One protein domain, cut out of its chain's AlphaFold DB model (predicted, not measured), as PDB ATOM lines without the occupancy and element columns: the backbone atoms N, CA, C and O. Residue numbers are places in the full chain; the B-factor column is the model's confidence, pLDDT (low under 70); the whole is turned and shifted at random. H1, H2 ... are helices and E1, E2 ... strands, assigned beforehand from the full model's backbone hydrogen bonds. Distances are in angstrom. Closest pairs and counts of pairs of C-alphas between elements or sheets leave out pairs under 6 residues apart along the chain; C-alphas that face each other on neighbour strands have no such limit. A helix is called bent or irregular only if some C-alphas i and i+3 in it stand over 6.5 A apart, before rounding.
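AT A GLANCE: This is residues 81 to 203 of the 205 residues of an uncharacterized protein of Streptomyces fodineus (UniProt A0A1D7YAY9). A strongly twisted sheet of four strands has helices H1 and H2 over one face, making two layers, helices on one face of a sheet; the long, bent hairpin of E3 and E4 makes the length. Short helices H3 and H4 lie far from the turn of that hairpin. The 123 printed residues hold H1 H2 E1 E2 H3 H4 E3 E4 in chain order; the sheet runs E1 E2 E3 E4, antiparallel, and the class is mixed. The whole is compact, radius of gyration of the C-alphas 15.5 A, and elongated, spanning 53 by 33 by 20 A.

HOW THE PARTS SIT: E1, residues 131 to 136, and E2, residues 144 to 150, form an antiparallel hairpin, N 134 and O 147 within hydrogen-bond range at 2.8 A. E2 neighbours E3, residues 167 to 181, antiparallel, with N 146 to O 170 at 2.8 A. E3 and E4, residues 191 to 202, form another hairpin, with N 171 to O 199 at 2.8 A. H1, residues 81 to 93, is on the sheet at a height of 6.8 A, along E3 at 12 degrees on the local plane. H2, residues 113 to 127, is over E1 and E2, height 9.3 A. H1 and H2 touch, closest C-alphas Met 88 and Ser 119 at 6.4 A, a steep tilt of 57 degrees, opposite ways. H3, residues 151 to 155, only grazes the sheet; H4, residues 163 to 166, stands at the sheet's level. Each O i to N i+4 pair is within hydrogen-bond range in H1, 10 of 11 in H2; H3 has 0 of 1, and 0 of 2 O i to N i+3 pairs.

IN THESE COORDINATES: H1 begins at C-alpha 81 (44.145, 104.841, -16.908); E4 ends at C-alpha 202 (47.338, 97.226, -19.448). H2 is 20.7 A long, E3 34.0 A, bending by 85 degrees at residue 178, and E4 32.9 A.

THE WHOLE: The C-alphas of Asp 161 and Pro 186, the two farthest apart, are 55.5 A apart. The printed part has no cut; the link H1 to H2 is long. Residues 104 to 109, 123 to 129 and 151 to 165 have pLDDT under 70.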
ATOM      1  N   VAL A  81      45.268 105.790 -16.707       82.00
ATOM      2  CA  VAL A  81      44.145 104.841 -16.908       82.00
ATOM      3  C   VAL A  81      44.391 103.512 -16.203       82.00
ATOM      4  O   VAL A  81      43.521 103.026 -15.479       82.00
ATOM      5  N   LEU A  82      45.590 102.941 -16.345       85.75
ATOM      6  CA  LEU A  82      45.953 101.695 -15.667       85.75
ATOM      7  C   LEU A  82      45.897 101.840 -14.144       85.75
ATOM      8  O   LEU A  82      45.362 100.969 -13.461       85.75
ATOM      9  N   HIS A  83      46.426 102.940 -13.612       85.19
ATOM     10  CA  HIS A  83      46.452 103.184 -12.173       85.19
ATOM     11  C   HIS A  83      45.043 103.403 -11.603       85.19
ATOM     12  O   HIS A  83      44.694 102.795 -10.592       85.19
ATOM     13  N   LEU A  84      44.206 104.195 -12.275       85.94
ATOM     14  CA  LEU A  84      42.804 104.386 -11.892       85.94
ATOM     15  C   LEU A  84      42.015 103.075 -12.000       85.94
ATOM     16  O   LEU A  84      41.228 102.756 -11.116       85.94
ATOM     17  N   THR A  85      42.291 102.251 -13.010       88.69
ATOM     18  CA  THR A  85      41.661 100.927 -13.135       88.69
ATOM     19  C   THR A  85      42.097  99.977 -12.020       88.69
ATOM     20  O   THR A  85      41.273  99.245 -11.476       88.69
ATOM     21  N   GLN A  86      43.370 100.016 -11.613       90.06
ATOM     22  CA  GLN A  86      43.861  99.287 -10.436       90.06
ATOM     23  C   GLN A  86      43.224  99.789  -9.136       90.06
ATOM     24  O   GLN A  86      42.946  98.980  -8.253       90.06
ATOM     25  N   LYS A  87      42.970 101.096  -9.021       88.44
ATOM     26  CA  LYS A  87      42.251 101.677  -7.884       88.44
ATOM     27  C   LYS A  87      40.810 101.166  -7.826       88.44
ATOM     28  O   LYS A  87      40.429 100.629  -6.793       88.44
ATOM     29  N   MET A  88      40.071 101.215  -8.937       88.19
ATOM     30  CA  MET A  88      38.719 100.645  -9.030       88.19
ATOM     31  C   MET A  88      38.704  99.152  -8.671       88.19
ATOM     32  O   MET A  88      37.884  98.705  -7.876       88.19
ATOM     33  N   ALA A  89      39.654  98.377  -9.203       91.25
ATOM     34  CA  ALA A  89      39.824  96.963  -8.867       91.25
ATOM     35  C   ALA A  89      40.039  96.744  -7.359       91.25
ATOM     36  O   ALA A  89      39.373  95.911  -6.744       91.25
ATOM     37  N   ALA A  90      40.924  97.529  -6.741       89.25
ATOM     38  CA  ALA A  90      41.165  97.465  -5.305       89.25
ATOM     39  C   ALA A  90      39.915  97.836  -4.489       89.25
ATOM     40  O   ALA A  90      39.662  97.215  -3.458       89.25
ATOM     41  N   GLU A  91      39.114  98.799  -4.946       88.06
ATOM     42  CA  GLU A  91      37.845  99.162  -4.308       88.06
ATOM     43  C   GLU A  91      36.839  98.012  -4.364       88.06
ATOM     44  O   GLU A  91      36.284  97.656  -3.320       88.06
ATOM     45  N   PHE A  92      36.688  97.357  -5.520       88.75
ATOM     46  CA  PHE A  92      35.844  96.166  -5.660       88.75
ATOM     47  C   PHE A  92      36.295  95.004  -4.760       88.75
ATOM     48  O   PHE A  92      35.452  94.252  -4.272       88.75
ATOM     49  N   GLU A  93      37.599  94.869  -4.500       90.25
ATOM     50  CA  GLU A  93      38.154  93.835  -3.615       90.25
ATOM     51  C   GLU A  93      38.186  94.214  -2.126       90.25
ATOM     52  O   GLU A  93      38.354  93.337  -1.275       90.25
ATOM     53  N   SER A  94      38.036  95.497  -1.785       85.38
ATOM     54  CA  SER A  94      38.199  95.998  -0.410       85.38
ATOM     55  C   SER A  94      37.105  95.539   0.560       85.38
ATOM     56  O   SER A  94      37.280  95.608   1.780       85.38
ATOM     57  N   GLY A  95      35.989  95.036   0.038       78.31
ATOM     58  CA  GLY A  95      34.889  94.522   0.835       78.31
ATOM     59  C   GLY A  95      33.711  94.059  -0.016       78.31
ATOM     60  O   GLY A  95      33.767  94.126  -1.248       78.31
ATOM     61  N   PRO A  96      32.639  93.582   0.635       82.62
ATOM     62  CA  PRO A  96      31.442  93.151  -0.062       82.62
ATOM     63  C   PRO A  96      30.813  94.308  -0.836       82.62
ATOM     64  O   PRO A  96      30.492  95.349  -0.262       82.62
ATOM     65  N   GLN A  97      30.597  94.098  -2.128       82.00
ATOM     66  CA  GLN A  97      29.957  95.066  -3.005       82.00
ATOM     67  C   GLN A  97      28.453  94.790  -3.050       82.00
ATOM     68  O   GLN A  97      28.065  93.637  -3.289       82.00
ATOM     69  N   PRO A  98      27.598  95.796  -2.795       78.75
ATOM     70  CA  PRO A  98      26.173  95.657  -3.039       78.75
ATOM     71  C   PRO A  98      25.942  95.572  -4.548       78.75
ATOM     72  O   PRO A  98      26.456  96.394  -5.304       78.75
ATOM     73  N   LEU A  99      25.169  94.578  -4.977       76.38
ATOM     74  CA  LEU A  99      24.743  94.448  -6.367       76.38
ATOM     75  C   LEU A  99      23.219  94.444  -6.419       76.38
ATOM     76  O   LEU A  99      22.566  93.797  -5.602       76.38
ATOM     77  N   ASP A 100      22.654  95.124  -7.413       70.69
ATOM     78  CA  ASP A 100      21.202  95.141  -7.634       70.69
ATOM     79  C   ASP A 100      20.683  93.815  -8.213       70.69
ATOM     80  O   ASP A 100      19.480  93.543  -8.211       70.69
ATOM     81  N   VAL A 101      21.595  92.960  -8.684       72.75
ATOM     82  CA  VAL A 101      21.295  91.656  -9.271       72.75
ATOM     83  C   VAL A 101      21.852  90.550  -8.391       72.75
ATOM     84  O   VAL A 101      22.995  90.578  -7.931       72.75
ATOM     85  N   ARG A 102      21.030  89.524  -8.178       71.88
ATOM     86  CA  ARG A 102      21.438  88.328  -7.458       71.88
ATOM     87  C   ARG A 102      22.199  87.388  -8.395       71.88
ATOM     88  O   ARG A 102      21.628  86.806  -9.310       71.88
ATOM     89  N   ILE A 103      23.487  87.211  -8.127       73.00
ATOM     90  CA  ILE A 103      24.344  86.213  -8.770       73.00
ATOM     91  C   ILE A 103      24.099  84.870  -8.070       73.00
ATOM     92  O   ILE A 103      24.681  84.583  -7.021       73.00
ATOM     93  N   ASP A 104      23.164  84.083  -8.603       65.12
ATOM     94  CA  ASP A 104      22.825  82.745  -8.090       65.12
ATOM     95  C   ASP A 104      23.588  81.608  -8.811       65.12
ATOM     96  O   ASP A 104      23.559  80.464  -8.350       65.12
ATOM     97  N   LYS A 105      24.272  81.907  -9.928       63.31
ATOM     98  CA  LYS A 105      25.100  81.005 -10.764       63.31
ATOM     99  C   LYS A 105      26.240  81.793 -11.430       63.31
ATOM    100  O   LYS A 105      26.444  82.948 -11.072       63.31
ATOM    101  N   GLU A 106      26.974  81.177 -12.365       60.72
ATOM    102  CA  GLU A 106      27.868  81.901 -13.284       60.72
ATOM    103  C   GLU A 106      27.093  83.107 -13.850       60.72
ATOM    104  O   GLU A 106      25.998  82.910 -14.385       60.72
ATOM    105  N   PRO A 107      27.550  84.339 -13.580       65.19
ATOM    106  CA  PRO A 107      26.800  85.535 -13.907       65.19
ATOM    107  C   PRO A 107      26.697  85.699 -15.417       65.19
ATOM    108  O   PRO A 107      27.596  85.308 -16.161       65.19
ATOM    109  N   ASP A 108      25.612  86.329 -15.856       66.56
ATOM    110  CA  ASP A 108      25.516  86.778 -17.236       66.56
ATOM    111  C   ASP A 108      26.611  87.836 -17.507       66.56
ATOM    112  O   ASP A 108      26.872  88.681 -16.640       66.56
ATOM    113  N   PRO A 109      27.256  87.821 -18.690       66.50
ATOM    114  CA  PRO A 109      28.190  88.873 -19.082       66.50
ATOM    115  C   PRO A 109      27.537  90.253 -18.954       66.50
ATOM    116  O   PRO A 109      26.390  90.438 -19.368       66.50
ATOM    117  N   GLY A 110      28.252  91.226 -18.392       72.75
ATOM    118  CA  GLY A 110      27.719  92.563 -18.144       72.75
ATOM    119  C   GLY A 110      27.048  92.761 -16.779       72.75
ATOM    120  O   GLY A 110      26.570  93.867 -16.517       72.75
ATOM    121  N   VAL A 111      27.010  91.758 -15.888       78.81
ATOM    122  CA  VAL A 111      26.349  91.882 -14.568       78.81
ATOM    123  C   VAL A 111      26.921  93.016 -13.705       78.81
ATOM    124  O   VAL A 111      26.211  93.570 -12.868       78.81
ATOM    125  N   PHE A 112      28.190  93.384 -13.906       84.94
ATOM    126  CA  PHE A 112      28.869  94.424 -13.126       84.94
ATOM    127  C   PHE A 112      28.832  95.809 -13.787       84.94
ATOM    128  O   PHE A 112      29.446  96.738 -13.265       84.94
ATOM    129  N   THR A 113      28.118  95.973 -14.906       83.94
ATOM    130  CA  THR A 113      28.181  97.182 -15.748       83.94
ATOM    131  C   THR A 113      27.863  98.447 -14.956       83.94
ATOM    132  O   THR A 113      28.635  99.402 -14.973       83.94
ATOM    133  N   GLU A 114      26.761  98.437 -14.205       80.69
ATOM    134  CA  GLU A 114      26.344  99.584 -13.389       80.69
ATOM    135  C   GLU A 114      27.361  99.901 -12.287       80.69
ATOM    136  O   GLU A 114      27.694 101.064 -12.060       80.69
ATOM    137  N   SER A 115      27.921  98.875 -11.639       83.31
ATOM    138  CA  SER A 115      28.950  99.053 -10.612       83.31
ATOM    139  C   SER A 115      30.225  99.664 -11.191       83.31
ATOM    140  O   SER A 115      30.785 100.584 -10.600       83.31
ATOM    141  N   VAL A 116      30.657  99.208 -12.370       86.56
ATOM    142  CA  VAL A 116      31.820  99.760 -13.081       86.56
ATOM    143  C   VAL A 116      31.572 101.214 -13.486       86.56
ATOM    144  O   VAL A 116      32.433 102.064 -13.259       86.56
ATOM    145  N   TYR A 117      30.392 101.538 -14.022       84.75
ATOM    146  CA  TYR A 117      30.042 102.919 -14.364       84.75
ATOM    147  C   TYR A 117      29.960 103.834 -13.147       84.75
ATOM    148  O   TYR A 117      30.370 104.995 -13.232       84.75
ATOM    149  N   LEU A 118      29.459 103.336 -12.017       82.62
ATOM    150  CA  LEU A 118      29.419 104.099 -10.779       82.62
ATOM    151  C   LEU A 118      30.833 104.367 -10.246       82.62
ATOM    152  O   LEU A 118      31.137 105.509  -9.904       82.62
ATOM    153  N   SER A 119      31.713 103.360 -10.236       82.12
ATOM    154  CA  SER A 119      33.122 103.535  -9.857       82.12
ATOM    155  C   SER A 119      33.830 104.547 -10.755       82.12
ATOM    156  O   SER A 119      34.484 105.452 -10.247       82.12
ATOM    157  N   ILE A 120      33.612 104.488 -12.073       81.06
ATOM    158  CA  ILE A 120      34.133 105.489 -13.016       81.06
ATOM    159  C   ILE A 120      33.628 106.896 -12.698       81.06
ATOM    160  O   ILE A 120      34.404 107.845 -12.764       81.06
ATOM    161  N   GLN A 121      32.350 107.066 -12.354       74.19
ATOM    162  CA  GLN A 121      31.821 108.384 -11.995       74.19
ATOM    163  C   GLN A 121      32.440 108.909 -10.696       74.19
ATOM    164  O   GLN A 121      32.763 110.092 -10.611       74.19
ATOM    165  N   MET A 122      32.635 108.049  -9.696       70.06
ATOM    166  CA  MET A 122      33.245 108.448  -8.425       70.06
ATOM    167  C   MET A 122      34.738 108.772  -8.577       70.06
ATOM    168  O   MET A 122      35.201 109.784  -8.047       70.06
ATOM    169  N   ASP A 123      35.475 107.977  -9.352       66.44
ATOM    170  CA  ASP A 123      36.916 108.153  -9.556       66.44
ATOM    171  C   ASP A 123      37.263 109.192 -10.627       66.44
ATOM    172  O   ASP A 123      38.247 109.928 -10.490       66.44
ATOM    173  N   GLY A 124      36.452 109.308 -11.677       56.59
ATOM    174  CA  GLY A 124      36.638 110.266 -12.770       56.59
ATOM    175  C   GLY A 124      36.397 111.711 -12.335       56.59
ATOM    176  O   GLY A 124      37.158 112.610 -12.695       56.59
ATOM    177  N   VAL A 125      35.407 111.946 -11.463       53.16
ATOM    178  CA  VAL A 125      35.109 113.293 -10.939       53.16
ATOM    179  C   VAL A 125      36.213 113.797 -10.000       53.16
ATOM    180  O   VAL A 125      36.474 114.999  -9.955       53.16
ATOM    181  N   GLY A 126      36.893 112.901  -9.277       48.53
ATOM    182  CA  GLY A 126      37.980 113.262  -8.360       48.53
ATOM    183  C   GLY A 126      39.358 113.411  -9.014       48.53
ATOM    184  O   GLY A 126      40.214 114.102  -8.467       48.53
ATOM    185  N   SER A 127      39.582 112.773 -10.166       54.03
ATOM    186  CA  SER A 127      40.906 112.680 -10.808       54.03
ATOM    187  C   SER A 127      41.088 113.573 -12.039       54.03
ATOM    188  O   SER A 127      42.207 113.686 -12.536       54.03
ATOM    189  N   GLY A 128      40.017 114.198 -12.544       53.25
ATOM    190  CA  GLY A 128      40.060 114.982 -13.785       53.25
ATOM    191  C   GLY A 128      40.221 114.131 -15.052       53.25
ATOM    192  O   GLY A 128      40.360 114.687 -16.139       53.25
ATOM    193  N   ALA A 129      40.192 112.799 -14.926       62.69
ATOM    194  CA  ALA A 129      40.199 111.863 -16.043       62.69
ATOM    195  C   ALA A 129      38.757 111.555 -16.480       62.69
ATOM    196  O   ALA A 129      37.961 111.030 -15.701       62.69
ATOM    197  N   ASP A 130      38.417 111.857 -17.736       73.19
ATOM    198  CA  ASP A 130      37.135 111.464 -18.339       73.19
ATOM    199  C   ASP A 130      37.221 109.995 -18.774       73.19
ATOM    200  O   ASP A 130      37.583 109.686 -19.908       73.19
ATOM    201  N   LEU A 131      36.986 109.074 -17.839       79.62
ATOM    202  CA  LEU A 131      37.037 107.641 -18.116       79.62
ATOM    203  C   LEU A 131      35.722 107.135 -18.738       79.62
ATOM    204  O   LEU A 131      34.625 107.562 -18.374       79.62
ATOM    205  N   SER A 132      35.825 106.159 -19.635       83.06
ATOM    206  CA  SER A 132      34.718 105.315 -20.097       83.06
ATOM    207  C   SER A 132      35.011 103.849 -19.848       83.06
ATOM    208  O   SER A 132      36.164 103.441 -19.878       83.06
ATOM    209  N   ALA A 133      33.955 103.061 -19.648       86.06
ATOM    210  CA  ALA A 133      34.014 101.609 -19.710       86.06
ATOM    211  C   ALA A 133      33.199 101.100 -20.897       86.06
ATOM    212  O   ALA A 133      32.122 101.624 -21.179       86.06
ATOM    213  N   GLU A 134      33.682 100.044 -21.533       87.44
ATOM    214  CA  GLU A 134      32.937  99.257 -22.506       87.44
ATOM    215  C   GLU A 134      33.015  97.778 -22.108       87.44
ATOM    216  O   GLU A 134      34.115  97.292 -21.817       87.44
ATOM    217  N   PRO A 135      31.887  97.046 -22.068       87.31
ATOM    218  CA  PRO A 135      31.912  95.604 -21.858       87.31
ATOM    219  C   PRO A 135      32.776  94.926 -22.924       87.31
ATOM    220  O   PRO A 135      32.641  95.201 -24.118       87.31
ATOM    221  N   ALA A 136      33.645  94.025 -22.493       87.50
ATOM    222  CA  ALA A 136      34.525  93.262 -23.364       87.50
ATOM    223  C   ALA A 136      34.294  91.760 -23.198       87.50
ATOM    224  O   ALA A 136      33.659  91.309 -22.243       87.50
ATOM    225  N   THR A 137      34.806  90.970 -24.142       87.50
ATOM    226  CA  THR A 137      34.680  89.512 -24.063       87.50
ATOM    227  C   THR A 137      35.562  88.984 -22.926       87.50
ATOM    228  O   THR A 137      36.781  89.143 -23.002       87.50
ATOM    229  N   PRO A 138      34.992  88.333 -21.893       86.25
ATOM    230  CA  PRO A 138      35.779  87.859 -20.768       86.25
ATOM    231  C   PRO A 138      36.732  86.732 -21.194       86.25
ATOM    232  O   PRO A 138      36.340  85.840 -21.956       86.25
ATOM    233  N   PRO A 139      37.983  86.722 -20.697       87.06
ATOM    234  CA  PRO A 139      38.889  85.604 -20.922       87.06
ATOM    235  C   PRO A 139      38.349  84.328 -20.263       87.06
ATOM    236  O   PRO A 139      37.547  84.372 -19.332       87.06
ATOM    237  N   THR A 140      38.815  83.162 -20.720       86.25
ATOM    238  CA  THR A 140      38.359  81.867 -20.193       86.25
ATOM    239  C   THR A 140      38.486  81.795 -18.669       86.25
ATOM    240  O   THR A 140      39.575  81.969 -18.122       86.25
ATOM    241  N   GLY A 141      37.374  81.493 -17.992       82.69
ATOM    242  CA  GLY A 141      37.308  81.382 -16.533       82.69
ATOM    243  C   GLY A 141      37.123  82.710 -15.790       82.69
ATOM    244  O   GLY A 141      37.117  82.698 -14.561       82.69
ATOM    245  N   ALA A 142      36.977  83.834 -16.496       88.31
ATOM    246  CA  ALA A 142      36.502  85.086 -15.917       88.31
ATOM    247  C   ALA A 142      34.973  85.169 -15.973       88.31
ATOM    248  O   ALA A 142      34.337  84.621 -16.870       88.31
ATOM    249  N   LEU A 143      34.406  85.884 -15.006       87.75
ATOM    250  CA  LEU A 143      32.977  86.160 -14.914       87.75
ATOM    251  C   LEU A 143      32.558  87.292 -15.850       87.75
ATOM    252  O   LEU A 143      31.472  87.260 -16.411       87.75
ATOM    253  N   ASP A 144      33.407  88.312 -15.976       89.75
ATOM    254  CA  ASP A 144      33.109  89.503 -16.765       89.75
ATOM    255  C   ASP A 144      34.388  90.288 -17.068       89.75
ATOM    256  O   ASP A 144      35.410  90.112 -16.388       89.75
ATOM    257  N   SER A 145      34.346  91.173 -18.061       91.25
ATOM    258  CA  SER A 145      35.466  92.068 -18.352       91.25
ATOM    259  C   SER A 145      35.031  93.383 -18.980       91.25
ATOM    260  O   SER A 145      34.061  93.429 -19.733       91.25
ATOM    261  N   TYR A 146      35.786  94.440 -18.701       91.06
ATOM    262  CA  TYR A 146      35.523  95.791 -19.174       91.06
ATOM    263  C   TYR A 146      36.810  96.435 -19.659       91.06
ATOM    264  O   TYR A 146      37.821  96.448 -18.958       91.06
ATOM    265  N   THR A 147      36.745  97.018 -20.845       90.56
ATOM    266  CA  THR A 147      37.757  97.934 -21.351       90.56
ATOM    267  C   THR A 147      37.510  99.307 -20.746       90.56
ATOM    268  O   THR A 147      36.444  99.877 -20.943       90.56
ATOM    269  N   ILE A 148      38.491  99.842 -20.029       88.62
ATOM    270  CA  ILE A 148      38.486 101.191 -19.468       88.62
ATOM    271  C   ILE A 148      39.366 102.080 -20.342       88.62
ATOM    272  O   ILE A 148      40.521 101.735 -20.584       88.62
ATOM    273  N   THR A 149      38.848 103.214 -20.801       83.62
ATOM    274  CA  THR A 149      39.551 104.158 -21.682       83.62
ATOM    275  C   THR A 149      39.455 105.587 -21.173       83.62
ATOM    276  O   THR A 149      38.488 105.949 -20.508       83.62
ATOM    277  N   ASN A 150      40.440 106.425 -21.501       78.75
ATOM    278  CA  ASN A 150      40.338 107.873 -21.303       78.75
ATOM    279  C   ASN A 150      39.742 108.543 -22.555       78.75
ATOM    280  O   ASN A 150      40.373 108.592 -23.611       78.75
ATOM    281  N   ARG A 151      38.536 109.106 -22.429       69.56
ATOM    282  CA  ARG A 151      37.813 109.797 -23.509       69.56
ATOM    283  C   ARG A 151      38.536 111.036 -24.023       69.56
ATOM    284  O   ARG A 151      38.431 111.342 -25.210       69.56
ATOM    285  N   THR A 152      39.269 111.746 -23.166       63.94
ATOM    286  CA  THR A 152      39.986 112.969 -23.577       63.94
ATOM    287  C   THR A 152      41.203 112.682 -24.455       63.94
ATOM    288  O   THR A 152      41.547 113.505 -25.304       63.94
ATOM    289  N   SER A 153      41.790 111.491 -24.336       56.97
ATOM    290  CA  SER A 153      42.982 111.077 -25.082       56.97
ATOM    291  C   SER A 153      42.681 110.562 -26.502       56.97
ATOM    292  O   SER A 153      43.587 110.436 -27.322       56.97
ATOM    293  N   HIS A 154      41.411 110.304 -26.838       50.16
ATOM    294  CA  HIS A 154      40.991 109.802 -28.157       50.16
ATOM    295  C   HIS A 154      40.963 110.862 -29.278       50.16
ATOM    296  O   HIS A 154      40.632 110.540 -30.418       50.16
ATOM    297  N   LEU A 155      41.303 112.127 -29.002       48.19
ATOM    298  CA  LEU A 155      41.148 113.224 -29.969       48.19
ATOM    299  C   LEU A 155      42.280 113.375 -31.006       48.19
ATOM    300  O   LEU A 155      42.217 114.308 -31.810       48.19
ATOM    301  N   GLY A 156      43.281 112.485 -31.069       45.31
ATOM    302  CA  GLY A 156      44.308 112.626 -32.115       45.31
ATOM    303  C   GLY A 156      45.428 111.592 -32.243       45.31
ATOM    304  O   GLY A 156      46.282 111.790 -33.103       45.31
ATOM    305  N   SER A 157      45.461 110.520 -31.456       47.31
ATOM    306  CA  SER A 157      46.552 109.536 -31.494       47.31
ATOM    307  C   SER A 157      46.006 108.118 -31.584       47.31
ATOM    308  O   SER A 157      45.095 107.747 -30.844       47.31
ATOM    309  N   ASP A 158      46.569 107.335 -32.504       50.03
ATOM    310  CA  ASP A 158      46.293 105.912 -32.631       50.03
ATOM    311  C   ASP A 158      46.630 105.241 -31.291       50.03
ATOM    312  O   ASP A 158      47.796 105.122 -30.917       50.03
ATOM    313  N   ALA A 159      45.611 104.771 -30.565       53.53
ATOM    314  CA  ALA A 159      45.727 104.040 -29.291       53.53
ATOM    315  C   ALA A 159      46.539 102.720 -29.392       53.53
ATOM    316  O   ALA A 159      46.615 101.944 -28.443       53.53
ATOM    317  N   SER A 160      47.130 102.470 -30.562       54.62
ATOM    318  CA  SER A 160      47.976 101.351 -30.958       54.62
ATOM    319  C   SER A 160      49.378 101.408 -30.344       54.62
ATOM    320  O   SER A 160      49.926 100.360 -30.009       54.62
ATOM    321  N   ASP A 161      49.967 102.600 -30.206       55.28
ATOM    322  CA  ASP A 161      51.410 102.705 -29.933       55.28
ATOM    323  C   ASP A 161      51.770 102.495 -28.456       55.28
ATOM    324  O   ASP A 161      52.858 102.004 -28.150       55.28
ATOM    325  N   ASP A 162      50.848 102.796 -27.537       60.66
ATOM    326  CA  ASP A 162      50.967 102.420 -26.128       60.66
ATOM    327  C   ASP A 162      49.578 102.219 -25.500       60.66
ATOM    328  O   ASP A 162      49.018 103.124 -24.866       60.66
ATOM    329  N   PRO A 163      48.982 101.029 -25.674       59.50
ATOM    330  CA  PRO A 163      47.628 100.781 -25.210       59.50
ATOM    331  C   PRO A 163      47.532 100.847 -23.680       59.50
ATOM    332  O   PRO A 163      46.455 101.110 -23.169       59.50
ATOM    333  N   GLY A 164      48.633 100.677 -22.933       59.31
ATOM    334  CA  GLY A 164      48.641 100.765 -21.470       59.31
ATOM    335  C   GLY A 164      48.521 102.183 -20.909       59.31
ATOM    336  O   GLY A 164      48.171 102.340 -19.737       59.31
ATOM    337  N   GLN A 165      48.796 103.202 -21.727       66.88
ATOM    338  CA  GLN A 165      48.580 104.601 -21.357       66.88
ATOM    339  C   GLN A 165      47.091 104.944 -21.444       66.88
ATOM    340  O   GLN A 165      46.502 105.444 -20.490       66.88
ATOM    341  N   TYR A 166      46.449 104.573 -22.549       75.50
ATOM    342  CA  TYR A 166      45.102 105.049 -22.876       75.50
ATOM    343  C   TYR A 166      43.982 104.063 -22.549       75.50
ATOM    344  O   TYR A 166      42.811 104.452 -22.529       75.50
ATOM    345  N   GLN A 167      44.334 102.802 -22.295       82.56
ATOM    346  CA  GLN A 167      43.400 101.713 -22.073       82.56
ATOM    347  C   GLN A 167      43.891 100.753 -20.981       82.56
ATOM    348  O   GLN A 167      45.080 100.455 -20.834       82.56
ATOM    349  N   ALA A 168      42.953 100.211 -20.219       88.44
ATOM    350  CA  ALA A 168      43.200  99.082 -19.340       88.44
ATOM    351  C   ALA A 168      42.007  98.132 -19.359       88.44
ATOM    352  O   ALA A 168      40.864  98.553 -19.506       88.44
ATOM    353  N   CYS A 169      42.269  96.848 -19.172       90.94
ATOM    354  CA  CYS A 169      41.241  95.838 -19.030       90.94
ATOM    355  C   CYS A 169      41.016  95.535 -17.548       90.94
ATOM    356  O   CYS A 169      41.951  95.151 -16.840       90.94
ATOM    357  N   LEU A 170      39.776  95.685 -17.087       93.50
ATOM    358  CA  LEU A 170      39.298  95.249 -15.780       93.50
ATOM    359  C   LEU A 170      38.580  93.909 -15.937       93.50
ATOM    360  O   LEU A 170      37.584  93.818 -16.647       93.50
ATOM    361  N   ILE A 171      39.058  92.870 -15.262       93.62
ATOM    362  CA  ILE A 171      38.542  91.502 -15.377       93.62
ATOM    363  C   ILE A 171      38.013  91.061 -14.018       93.62
ATOM    364  O   ILE A 171      38.762  91.052 -13.043       93.62
ATOM    365  N   PHE A 172      36.761  90.620 -13.951       91.75
ATOM    366  CA  PHE A 172      36.183  89.991 -12.767       91.75
ATOM    367  C   PHE A 172      36.426  88.484 -12.833       91.75
ATOM    368  O   PHE A 172      35.973  87.806 -13.749       91.75
ATOM    369  N   THR A 173      37.166  87.942 -11.872       91.56
ATOM    370  CA  THR A 173      37.614  86.537 -11.878       91.56
ATOM    371  C   THR A 173      36.782  85.637 -10.974       91.56
ATOM    372  O   THR A 173      36.680  84.442 -11.228       91.56
ATOM    373  N   SER A 174      36.177  86.179  -9.914       88.62
ATOM    374  CA  SER A 174      35.223  85.439  -9.085       88.62
ATOM    375  C   SER A 174      34.322  86.377  -8.283       88.62
ATOM    376  O   SER A 174      34.667  87.534  -8.044       88.62
ATOM    377  N   ALA A 175      33.175  85.852  -7.856       88.00
ATOM    378  CA  ALA A 175      32.212  86.520  -6.995       88.00
ATOM    379  C   ALA A 175      31.705  85.504  -5.968       88.00
ATOM    380  O   ALA A 175      31.172  84.455  -6.327       88.00
ATOM    381  N   THR A 176      31.896  85.793  -4.683       88.50
ATOM    382  CA  THR A 176      31.445  84.927  -3.583       88.50
ATOM    383  C   THR A 176      30.415  85.664  -2.752       88.50
ATOM    384  O   THR A 176      30.674  86.776  -2.297       88.50
ATOM    385  N   ARG A 177      29.255  85.046  -2.521       85.69
ATOM    386  CA  ARG A 177      28.172  85.680  -1.768       85.69
ATOM    387  C   ARG A 177      28.603  86.002  -0.331       85.69
ATOM    388  O   ARG A 177      29.136  85.145   0.373       85.69
ATOM    389  N   ALA A 178      28.352  87.237   0.081       87.12
ATOM    390  CA  ALA A 178      28.512  87.737   1.438       87.12
ATOM    391  C   ALA A 178      27.128  87.878   2.111       87.12
ATOM    392  O   ALA A 178      26.105  87.738   1.435       87.12
ATOM    393  N   PRO A 179      27.060  88.105   3.436       86.81
ATOM    394  CA  PRO A 179      25.796  88.404   4.104       86.81
ATOM    395  C   PRO A 179      25.101  89.616   3.467       86.81
ATOM    396  O   PRO A 179      25.737  90.638   3.245       86.81
ATOM    397  N   ASP A 180      23.805  89.498   3.175       86.75
ATOM    398  CA  ASP A 180      23.032  90.577   2.551       86.75
ATOM    399  C   ASP A 180      22.959  91.816   3.470       86.75
ATOM    400  O   ASP A 180      22.929  91.693   4.702       86.75
ATOM    401  N   LEU A 181      22.860  93.013   2.881       81.75
ATOM    402  CA  LEU A 181      22.556  94.216   3.659       81.75
ATOM    403  C   LEU A 181      21.117  94.164   4.173       81.75
ATOM    404  O   LEU A 181      20.215  93.707   3.458       81.75
ATOM    405  N   PRO A 182      20.874  94.682   5.391       80.56
ATOM    406  CA  PRO A 182      19.527  94.795   5.910       80.56
ATOM    407  C   PRO A 182      18.675  95.664   4.982       80.56
ATOM    408  O   PRO A 182      19.128  96.670   4.437       80.56
ATOM    409  N   ALA A 183      17.417  95.264   4.834       80.06
ATOM    410  CA  ALA A 183      16.414  96.013   4.096       80.06
ATOM    411  C   ALA A 183      16.300  97.453   4.635       80.06
ATOM    412  O   ALA A 183      16.252  97.665   5.849       80.06
ATOM    413  N   ALA A 184      16.210  98.439   3.737       73.44
ATOM    414  CA  ALA A 184      16.108  99.857   4.098       73.44
ATOM    415  C   ALA A 184      14.784 100.215   4.812       73.44
ATOM    416  O   ALA A 184      14.646 101.303   5.368       73.44
ATOM    417  N   GLY A 185      13.807  99.304   4.817       77.12
ATOM    418  CA  GLY A 185      12.543  99.459   5.525       77.12
ATOM    419  C   GLY A 185      11.604  98.255   5.384       77.12
ATOM    420  O   GLY A 185      11.879  97.319   4.623       77.12
ATOM    421  N   PRO A 186      10.472  98.258   6.107       70.50
ATOM    422  CA  PRO A 186       9.481  97.191   6.024       70.50
ATOM    423  C   PRO A 186       8.936  97.060   4.593       70.50
ATOM    424  O   PRO A 186       8.447  98.027   4.015       70.50
ATOM    425  N   GLY A 187       9.030  95.854   4.026       74.38
ATOM    426  CA  GLY A 187       8.581  95.541   2.663       74.38
ATOM    427  C   GLY A 187       9.647  95.673   1.569       74.38
ATOM    428  O   GLY A 187       9.356  95.346   0.422       74.38
ATOM    429  N   THR A 188      10.873  96.096   1.898       78.75
ATOM    430  CA  THR A 188      12.002  96.080   0.946       78.75
ATOM    431  C   THR A 188      12.782  94.770   1.037       78.75
ATOM    432  O   THR A 188      12.940  94.204   2.119       78.75
ATOM    433  N   ALA A 189      13.232  94.258  -0.111       80.94
ATOM    434  CA  ALA A 189      14.084  93.077  -0.146       80.94
ATOM    435  C   ALA A 189      15.493  93.420   0.386       80.94
ATOM    436  O   ALA A 189      15.957  94.543   0.176       80.94
ATOM    437  N   PRO A 190      16.176  92.481   1.066       81.44
ATOM    438  CA  PRO A 190      17.597  92.615   1.383       81.44
ATOM    439  C   PRO A 190      18.425  92.825   0.110       81.44
ATOM    440  O   PRO A 190      18.131  92.213  -0.919       81.44
ATOM    441  N   ILE A 191      19.461  93.662   0.187       82.69
ATOM    442  CA  ILE A 191      20.361  93.915  -0.947       82.69
ATOM    443  C   ILE A 191      21.464  92.852  -0.910       82.69
ATOM    444  O   ILE A 191      22.191  92.784   0.090       82.69
ATOM    445  N   PRO A 192      21.605  92.009  -1.945       84.69
ATOM    446  CA  PRO A 192      22.628  90.980  -1.949       84.69
ATOM    447  C   PRO A 192      24.027  91.600  -2.036       84.69
ATOM    448  O   PRO A 192      24.246  92.612  -2.703       84.69
ATOM    449  N   GLN A 193      24.985  90.978  -1.345       85.44
ATOM    450  CA  GLN A 193      26.381  91.414  -1.325       85.44
ATOM    451  C   GLN A 193      27.323  90.333  -1.845       85.44
ATOM    452  O   GLN A 193      27.110  89.139  -1.606       85.44
ATOM    453  N   TYR A 194      28.410  90.751  -2.495       87.69
ATOM    454  CA  TYR A 194      29.410  89.838  -3.048       87.69
ATOM    455  C   TYR A 194      30.836  90.308  -2.774       87.69
ATOM    456  O   TYR A 194      31.181  91.461  -3.004       87.69
ATOM    457  N   ASN A 195      31.687  89.387  -2.325       89.50
ATOM    458  CA  ASN A 195      33.133  89.563  -2.339       89.50
ATOM    459  C   ASN A 195      33.633  89.271  -3.753       89.50
ATOM    460  O   ASN A 195      33.497  88.138  -4.232       89.50
ATOM    461  N   LEU A 196      34.191  90.282  -4.407       90.31
ATOM    462  CA  LEU A 196      34.681  90.179  -5.773       90.31
ATOM    463  C   LEU A 196      36.189  89.927  -5.779       90.31
ATOM    464  O   LEU A 196      36.911  90.308  -4.859       90.31
ATOM    465  N   ARG A 197      36.663  89.263  -6.831       92.19
ATOM    466  CA  ARG A 197      38.082  89.215  -7.191       92.19
ATOM    467  C   ARG A 197      38.248  89.743  -8.588       92.19
ATOM    468  O   ARG A 197      37.509  89.357  -9.494       92.19
ATOM    469  N   THR A 198      39.265  90.559  -8.771       93.62
ATOM    470  CA  THR A 198      39.519  91.266 -10.011       93.62
ATOM    471  C   THR A 198      40.954  91.050 -10.473       93.62
ATOM    472  O   THR A 198      41.830  90.597  -9.738       93.62
ATOM    473  N   ARG A 199      41.201  91.330 -11.744       94.19
ATOM    474  CA  ARG A 199      42.529  91.410 -12.334       94.19
ATOM    475  C   ARG A 199      42.533  92.590 -13.285       94.19
ATOM    476  O   ARG A 199      41.571  92.784 -14.018       94.19
ATOM    477  N   VAL A 200      43.627  93.339 -13.297       91.94
ATOM    478  CA  VAL A 200      43.815  94.450 -14.229       91.94
ATOM    479  C   VAL A 200      44.982  94.148 -15.152       91.94
ATOM    480  O   VAL A 200      46.039  93.701 -14.693       91.94
ATOM    481  N   THR A 201      44.803  94.390 -16.445       90.94
ATOM    482  CA  THR A 201      45.881  94.344 -17.437       90.94
ATOM    483  C   THR A 201      45.939  95.652 -18.211       90.94
ATOM    484  O   THR A 201      44.922  96.297 -18.435       90.94
ATOM    485  N   ALA A 202      47.144  96.064 -18.592       86.88
ATOM    486  CA  ALA A 202      47.338  97.226 -19.448       86.88
ATOM    487  C   ALA A 202      46.882  96.908 -20.879       86.88
ATOM    488  O   ALA A 202      47.142  95.805 -21.368       86.88
ATOM    489  N   GLY A 203      46.246  97.872 -21.542       80.94
ATOM    490  CA  GLY A 203      45.745  97.722 -22.902       80.94
ATOM    491  C   GLY A 203      44.406  96.989 -23.009       80.94
ATOM    492  O   GLY A 203      43.665  96.919 -22.024       80.94
TER     493      GLY A 203